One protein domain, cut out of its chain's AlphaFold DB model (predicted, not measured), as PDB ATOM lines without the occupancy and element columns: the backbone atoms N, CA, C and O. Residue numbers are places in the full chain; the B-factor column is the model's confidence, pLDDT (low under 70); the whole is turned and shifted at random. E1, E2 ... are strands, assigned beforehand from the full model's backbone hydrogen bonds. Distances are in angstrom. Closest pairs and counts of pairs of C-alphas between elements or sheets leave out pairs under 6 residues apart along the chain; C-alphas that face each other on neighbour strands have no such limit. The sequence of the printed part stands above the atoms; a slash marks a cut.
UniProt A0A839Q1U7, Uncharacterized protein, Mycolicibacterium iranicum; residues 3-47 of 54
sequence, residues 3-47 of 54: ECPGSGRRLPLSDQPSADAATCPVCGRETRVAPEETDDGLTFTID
ATOM      1  N   GLU A   3     -23.952 -17.807 -35.702       75.38
ATOM      2  CA  GLU A   3     -22.984 -18.011 -36.783       75.38
ATOM      3  C   GLU A   3     -23.077 -16.841 -37.760       75.38
ATOM      4  O   GLU A   3     -24.159 -16.505 -38.234       75.38
ATOM      5  N   CYS A   4     -21.944 -16.206 -38.072       73.81
ATOM      6  CA  CYS A   4     -21.927 -15.124 -39.051       73.81
ATOM      7  C   CYS A   4     -22.225 -15.688 -40.457       73.81
ATOM      8  O   CYS A   4     -21.379 -16.418 -40.989       73.81
ATOM      9  N   PRO A   5     -23.342 -15.308 -41.113       68.31
ATOM     10  CA  PRO A   5     -23.779 -15.929 -42.369       68.31
ATOM     11  C   PRO A   5     -22.811 -15.694 -43.539       68.31
ATOM     12  O   PRO A   5     -22.824 -16.441 -44.510       68.31
ATOM     13  N   GLY A   6     -21.946 -14.677 -43.450       77.69
ATOM     14  CA  GLY A   6     -20.943 -14.376 -44.474       77.69
ATOM     15  C   GLY A   6     -19.598 -15.093 -44.308       77.69
ATOM     16  O   GLY A   6     -18.834 -15.138 -45.266       77.69
ATOM     17  N   SER A   7     -19.274 -15.633 -43.124       81.88
ATOM     18  CA  SER A   7     -17.952 -16.249 -42.883       81.88
ATOM     19  C   SER A   7     -17.977 -17.633 -42.238       81.88
ATOM     20  O   SER A   7     -16.927 -18.268 -42.162       81.88
ATOM     21  N   GLY A   8     -19.126 -18.097 -41.731       79.00
ATOM     22  CA  GLY A   8     -19.227 -19.363 -40.992       79.00
ATOM     23  C   GLY A   8     -18.459 -19.366 -39.662       79.00
ATOM     24  O   GLY A   8     -18.290 -20.406 -39.029       79.00
ATOM     25  N   ARG A   9     -17.944 -18.209 -39.218       78.88
ATOM     26  CA  ARG A   9     -17.291 -18.080 -37.911       78.88
ATOM     27  C   ARG A   9     -18.359 -18.029 -36.826       78.88
ATOM     28  O   ARG A   9     -19.302 -17.241 -36.910       78.88
ATOM     29  N   ARG A  10     -18.164 -18.832 -35.778       77.81
ATOM     30  CA  ARG A  10     -18.981 -18.763 -34.564       77.81
ATOM     31  C   ARG A  10     -18.700 -17.455 -33.839       77.81
ATOM     32  O   ARG A  10     -17.546 -17.166 -33.519       77.81
ATOM     33  N   LEU A  11     -19.756 -16.705 -33.561       70.06
ATOM     34  CA  LEU A  11     -19.706 -15.499 -32.752       70.06
ATOM     35  C   LEU A  11     -19.940 -15.881 -31.281       70.06
ATOM     36  O   LEU A  11     -20.874 -16.641 -30.977       70.06
ATOM     37  N   PRO A  12     -19.097 -15.407 -30.348       67.94
ATOM     38  CA  PRO A  12     -19.405 -15.526 -28.933       67.94
ATOM     39  C   PRO A  12     -20.700 -14.750 -28.647       67.94
ATOM     40  O   PRO A  12     -20.785 -13.559 -28.913       67.94
ATOM     41  N   LEU A  13     -21.713 -15.429 -28.091       60.62
ATOM     42  CA  LEU A  13     -22.976 -14.802 -27.652       60.62
ATOM     43  C   LEU A  13     -22.740 -13.655 -26.657       60.62
ATOM     44  O   LEU A  13     -23.536 -12.734 -26.573       60.62
ATOM     45  N   SER A  14     -21.643 -13.731 -25.903       60.09
ATOM     46  CA  SER A  14     -21.281 -12.782 -24.853       60.09
ATOM     47  C   SER A  14     -20.836 -11.406 -25.361       60.09
ATOM     48  O   SER A  14     -20.613 -10.532 -24.533       60.09
ATOM     49  N   ASP A  15     -20.668 -11.234 -26.675       60.22
ATOM     50  CA  ASP A  15     -20.169  -9.999 -27.303       60.22
ATOM     51  C   ASP A  15     -21.235  -9.335 -28.192       60.22
ATOM     52  O   ASP A  15     -20.932  -8.481 -29.022       60.22
ATOM     53  N   GLN A  16     -22.504  -9.747 -28.072       62.69
ATOM     54  CA  GLN A  16     -23.576  -9.016 -28.736       62.69
ATOM     55  C   GLN A  16     -23.722  -7.643 -28.066       62.69
ATOM     56  O   GLN A  16     -23.860  -7.596 -26.838       62.69
ATOM     57  N   PRO A  17     -23.704  -6.540 -28.839       62.59
ATOM     58  CA  PRO A  17     -23.968  -5.225 -28.281       62.59
ATOM     59  C   PRO A  17     -25.344  -5.251 -27.619       62.59
ATOM     60  O   PRO A  17     -26.276  -5.902 -28.106       62.59
ATOM     61  N   SER A  18     -25.459  -4.575 -26.477       67.19
ATOM     62  CA  SER A  18     -26.740  -4.486 -25.780       67.19
ATOM     63  C   SER A  18     -27.791  -3.898 -26.725       67.19
ATOM     64  O   SER A  18     -27.492  -2.978 -27.482       67.19
ATOM     65  N   ALA A  19     -29.031  -4.398 -26.671       68.31
ATOM     66  CA  ALA A  19     -30.124  -3.860 -27.488       68.31
ATOM     67  C   ALA A  19     -30.347  -2.350 -27.251       68.31
ATOM     68  O   ALA A  19     -30.813  -1.644 -28.139       68.31
ATOM     69  N   ASP A  20     -29.938  -1.864 -26.075       74.00
ATOM     70  CA  ASP A  20     -30.001  -0.468 -25.645       74.00
ATOM     71  C   ASP A  20     -28.658   0.271 -25.803       74.00
ATOM     72  O   ASP A  20     -28.370   1.196 -25.042       74.00
ATOM     73  N   ALA A  21     -27.782  -0.153 -26.717       76.94
ATOM     74  CA  ALA A  21     -26.490   0.486 -26.958       76.94
ATOM     75  C   ALA A  21     -26.381   1.045 -28.384       76.94
ATOM     76  O   ALA A  21     -26.756   0.399 -29.361       76.94
ATOM     77  N   ALA A  22     -25.828   2.252 -28.506       82.56
ATOM     78  CA  ALA A  22     -25.498   2.887 -29.777       82.56
ATOM     79  C   ALA A  22     -24.089   3.480 -29.745       82.56
ATOM     80  O   ALA A  22     -23.500   3.701 -28.690       82.56
ATOM     81  N   THR A  23     -23.543   3.774 -30.920       84.50
ATOM     82  CA  THR A  23     -22.249   4.447 -31.044       84.50
ATOM     83  C   THR A  23     -22.424   5.956 -30.900       84.50
ATOM     84  O   THR A  23     -23.161   6.573 -31.671       84.50
ATOM     85  N   CYS A  24     -21.713   6.575 -29.955       83.06
ATOM     86  CA  CYS A  24     -21.679   8.027 -29.813       83.06
ATOM     87  C   CYS A  24     -21.091   8.666 -31.087       83.06
ATOM     88  O   CYS A  24     -19.934   8.388 -31.417       83.06
ATOM     89  N   PRO A  25     -21.818   9.562 -31.782       79.44
ATOM     90  CA  PRO A  25     -21.345  10.158 -33.034       79.44
ATOM     91  C   PRO A  25     -20.161  11.119 -32.842       79.44
ATOM     92  O   PRO A  25     -19.529  11.509 -33.818       79.44
ATOM     93  N   VAL A  26     -19.855  11.509 -31.598       83.56
ATOM     94  CA  VAL A  26     -18.763  12.440 -31.275       83.56
ATOM     95  C   VAL A  26     -17.439  11.708 -31.054       83.56
ATOM     96  O   VAL A  26     -16.419  12.118 -31.598       83.56
ATOM     97  N   CYS A  27     -17.431  10.640 -30.250       84.19
ATOM     98  CA  CYS A  27     -16.194   9.952 -29.848       84.19
ATOM     99  C   CYS A  27     -16.099   8.490 -30.312       84.19
ATOM    100  O   CYS A  27     -15.072   7.853 -30.082       84.19
ATOM    101  N   GLY A  28     -17.151   7.940 -30.927       81.31
ATOM    102  CA  GLY A  28     -17.172   6.576 -31.459       81.31
ATOM    103  C   GLY A  28     -17.284   5.456 -30.417       81.31
ATOM    104  O   GLY A  28     -17.165   4.291 -30.786       81.31
ATOM    105  N   ARG A  29     -17.496   5.765 -29.129       80.31
ATOM    106  CA  ARG A  29     -17.700   4.745 -28.084       80.31
ATOM    107  C   ARG A  29     -19.123   4.213 -28.078       80.31
ATOM    108  O   ARG A  29     -20.064   4.955 -28.346       80.31
ATOM    109  N   GLU A  30     -19.256   2.953 -27.684       81.56
ATOM    110  CA  GLU A  30     -20.540   2.405 -27.267       81.56
ATOM    111  C   GLU A  30     -21.062   3.198 -26.062       81.56
ATOM    112  O   GLU A  30     -20.339   3.444 -25.091       81.56
ATOM    113  N   THR A  31     -22.308   3.638 -26.157       83.00
ATOM    114  CA  THR A  31     -23.019   4.371 -25.119       83.00
ATOM    115  C   THR A  31     -24.455   3.879 -25.044       83.00
ATOM    116  O   THR A  31     -25.014   3.397 -26.031       83.00
ATOM    117  N   ARG A  32     -25.057   3.984 -23.862       81.75
ATOM    118  CA  ARG A  32     -26.432   3.541 -23.656       81.75
ATOM    119  C   ARG A  32     -27.403   4.510 -24.324       81.75
ATOM    120  O   ARG A  32     -27.189   5.723 -24.314       81.75
ATOM    121  N   VAL A  33     -28.482   3.967 -24.859       82.94
ATOM    122  CA  VAL A  33     -29.630   4.714 -25.356       82.94
ATOM    123  C   VAL A  33     -30.836   4.354 -24.507       82.94
ATOM    124  O   VAL A  33     -31.108   3.178 -24.275       82.94
ATOM    125  N   ALA A  34     -31.557   5.370 -24.046       81.06
ATOM    126  CA  ALA A  34     -32.852   5.196 -23.408       81.06
ATOM    127  C   ALA A  34     -33.949   5.537 -24.433       81.06
ATOM    128  O   ALA A  34     -34.039   6.699 -24.843       81.06
ATOM    129  N   PRO A  35     -34.739   4.552 -24.897       78.94
ATOM    130  CA  PRO A  35     -35.944   4.836 -25.660       78.94
ATOM    131  C   PRO A  35     -37.032   5.374 -24.723       78.94
ATOM    132  O   PRO A  35     -37.323   4.774 -23.688       78.94
ATOM    133  N   GLU A  36     -37.647   6.487 -25.101       84.62
ATOM    134  CA  GLU A  36     -38.792   7.082 -24.416       84.62
ATOM    135  C   GLU A  36     -39.941   7.236 -25.420       84.62
ATOM    136  O   GLU A  36     -39.753   7.749 -26.525       84.62
ATOM    137  N   GLU A  37     -41.130   6.751 -25.064       87.94
ATOM    138  CA  GLU A  37     -42.337   6.964 -25.863       87.94
ATOM    139  C   GLU A  37     -42.964   8.306 -25.467       87.94
ATOM    140  O   GLU A  37     -43.299   8.529 -24.305       87.94
ATOM    141  N   THR A  38     -43.094   9.198 -26.445       87.88
ATOM    142  CA  THR A  38     -43.675  10.540 -26.298       87.88
ATOM    143  C   THR A  38     -44.923  10.670 -27.175       87.88
ATOM    144  O   THR A  38     -45.146   9.832 -28.052       87.88
ATOM    145  N   ASP A  39     -45.726  11.727 -26.999       89.94
ATOM    146  CA  ASP A  39     -46.885  12.011 -27.867       89.94
ATOM    147  C   ASP A  39     -46.511  12.150 -29.362       89.94
ATOM    148  O   ASP A  39     -47.334  11.870 -30.234       89.94
ATOM    149  N   ASP A  40     -45.262  12.518 -29.670       88.50
ATOM    150  CA  ASP A  40     -44.712  12.611 -31.032       88.50
ATOM    151  C   ASP A  40     -44.102  11.285 -31.545       88.50
ATOM    152  O   ASP A  40     -43.650  11.199 -32.691       88.50
ATOM    153  N   GLY A  41     -44.100  10.229 -30.720       88.56
ATOM    154  CA  GLY A  41     -43.563   8.902 -31.030       88.56
ATOM    155  C   GLY A  41     -42.325   8.518 -30.212       88.56
ATOM    156  O   GLY A  41     -42.050   9.073 -29.147       88.56
ATOM    157  N   LEU A  42     -41.581   7.520 -30.702       86.94
ATOM    158  CA  LEU A  42     -40.373   7.002 -30.051       86.94
ATOM    159  C   LEU A  42     -39.202   7.981 -30.196       86.94
ATOM    160  O   LEU A  42     -38.720   8.227 -31.304       86.94
ATOM    161  N   THR A  43     -38.708   8.472 -29.065       84.25
ATOM    162  CA  THR A  43     -37.502   9.297 -28.966       84.25
ATOM    163  C   THR A  43     -36.368   8.484 -28.349       84.25
ATOM    164  O   THR A  43     -36.584   7.658 -27.466       84.25
ATOM    165  N   PHE A  44     -35.140   8.712 -28.813       80.75
ATOM    166  CA  PHE A  44     -33.944   8.019 -28.334       80.75
ATOM    167  C   PHE A  44     -32.956   9.039 -27.774       80.75
ATOM    168  O   PHE A  44     -32.424   9.865 -28.520       80.75
ATOM    169  N   THR A  45     -32.687   8.980 -26.470       82.25
ATOM    170  CA  THR A  45     -31.686   9.842 -25.832       82.25
ATOM    171  C   THR A  45     -30.404   9.060 -25.596       82.25
ATOM    172  O   THR A  45     -30.410   7.998 -24.975       82.25
ATOM    173  N   ILE A  46     -29.293   9.594 -26.105       79.12
ATOM    174  CA  ILE A  46     -27.955   9.066 -25.856       79.12
ATOM    175  C   ILE A  46     -27.506   9.517 -24.462       79.12
ATOM    176  O   ILE A  46     -27.468  10.718 -24.191       79.12
ATOM    177  N   ASP A  47     -27.155   8.566 -23.595       78.00
ATOM    178  CA  ASP A  47     -26.715   8.868 -22.233       78.00
ATOM    179  C   ASP A  47     -25.325   9.532 -22.208       78.00
ATOM    180  O   ASP A  47     -24.507   9.392 -23.129       78.00
TER     181      ASP A  47
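What this domain is: This is residues 3 to 47 of the 54 residues of an uncharacterized protein of Mycolicibacterium iranicum (UniProt A0A839Q1U7). A long, two-stranded hairpin of E2 and E3 makes one end of this elongated model, with the short strand E1 beside the first part of E2, and an unnamed tail, residues 3 to 20, runs away to the other end. The hairpin's tip, residues 37 to 42, sticks out at one end, and residues 4 to 10 of the tail stick out at the other. The 45 printed residues hold no named helix and three named strands, E1, E2 and E3 in chain order, a sheet of the same order, antiparallel throughout. The class is all strand, though 18 of the 45 residues are in named elements, which is under half. The whole is extended, with a radius of gyration of the C-alphas of 14.7 A and spans of 43 by 25 by 18 A.

Where its parts are: Start with E2, residues 30 to 38: find C-alpha 30 at (-20.540, 2.405, -27.267) and go 24.5 A to C-alpha 38 at (-43.675, 10.540, -26.298). E3, residues 41 to 46, comes back over 16.4 A and ends at C-alpha 46, (-27.955, 9.066, -25.856). Look before E2 for E1, residues 21 to 23, which is 7.1 A long from first to last C-alpha.

How they stand to each other: Begin at E2, the inner strand; E1 and E3 are the edge strands. The three make a meander, each strand the antiparallel neighbour of the one before. The pairing is staggered: E2 pairs with E1 over residues 30 to 32 and with E3 over residues 33 to 38. E2 and E3 form a hairpin, their directions 153 degrees apart; C-alphas 35 and 44 face each other at 4.6 A. Look there for N 36 and O 43, within hydrogen-bond range at 2.8 A, and N 43 and O 36, also 2.8 A. E1 and E2 form a hairpin too, with 116 degrees between their directions; C-alphas 21 and 32 face each other at 4.5 A, and N 22 and O 31 are 2.8 A apart, within hydrogen-bond range. The closest C-alphas of E1 and E3 are those of Ala 22 and Ile 46, at 7.7 A. The sheet is only just strongly twisted, its C-alphas lying up to 4.2 A off the best plane.

The domain as a whole: The two C-alphas farthest apart are those of Gly 8 and Asp 39, at 43.8 A. Without the stretches that stand free, the body has 32 residues and spans 31 by 23 by 12 A. The printed part, residues 3 to 47, has no cut. The link from E2 to E3 is tight, with 2 residues, and that from E1 to E2 is short, with 6. The mean pLDDT of the printed part is 78.0; look for values under 70 at residue 5 and residues 12 to 19.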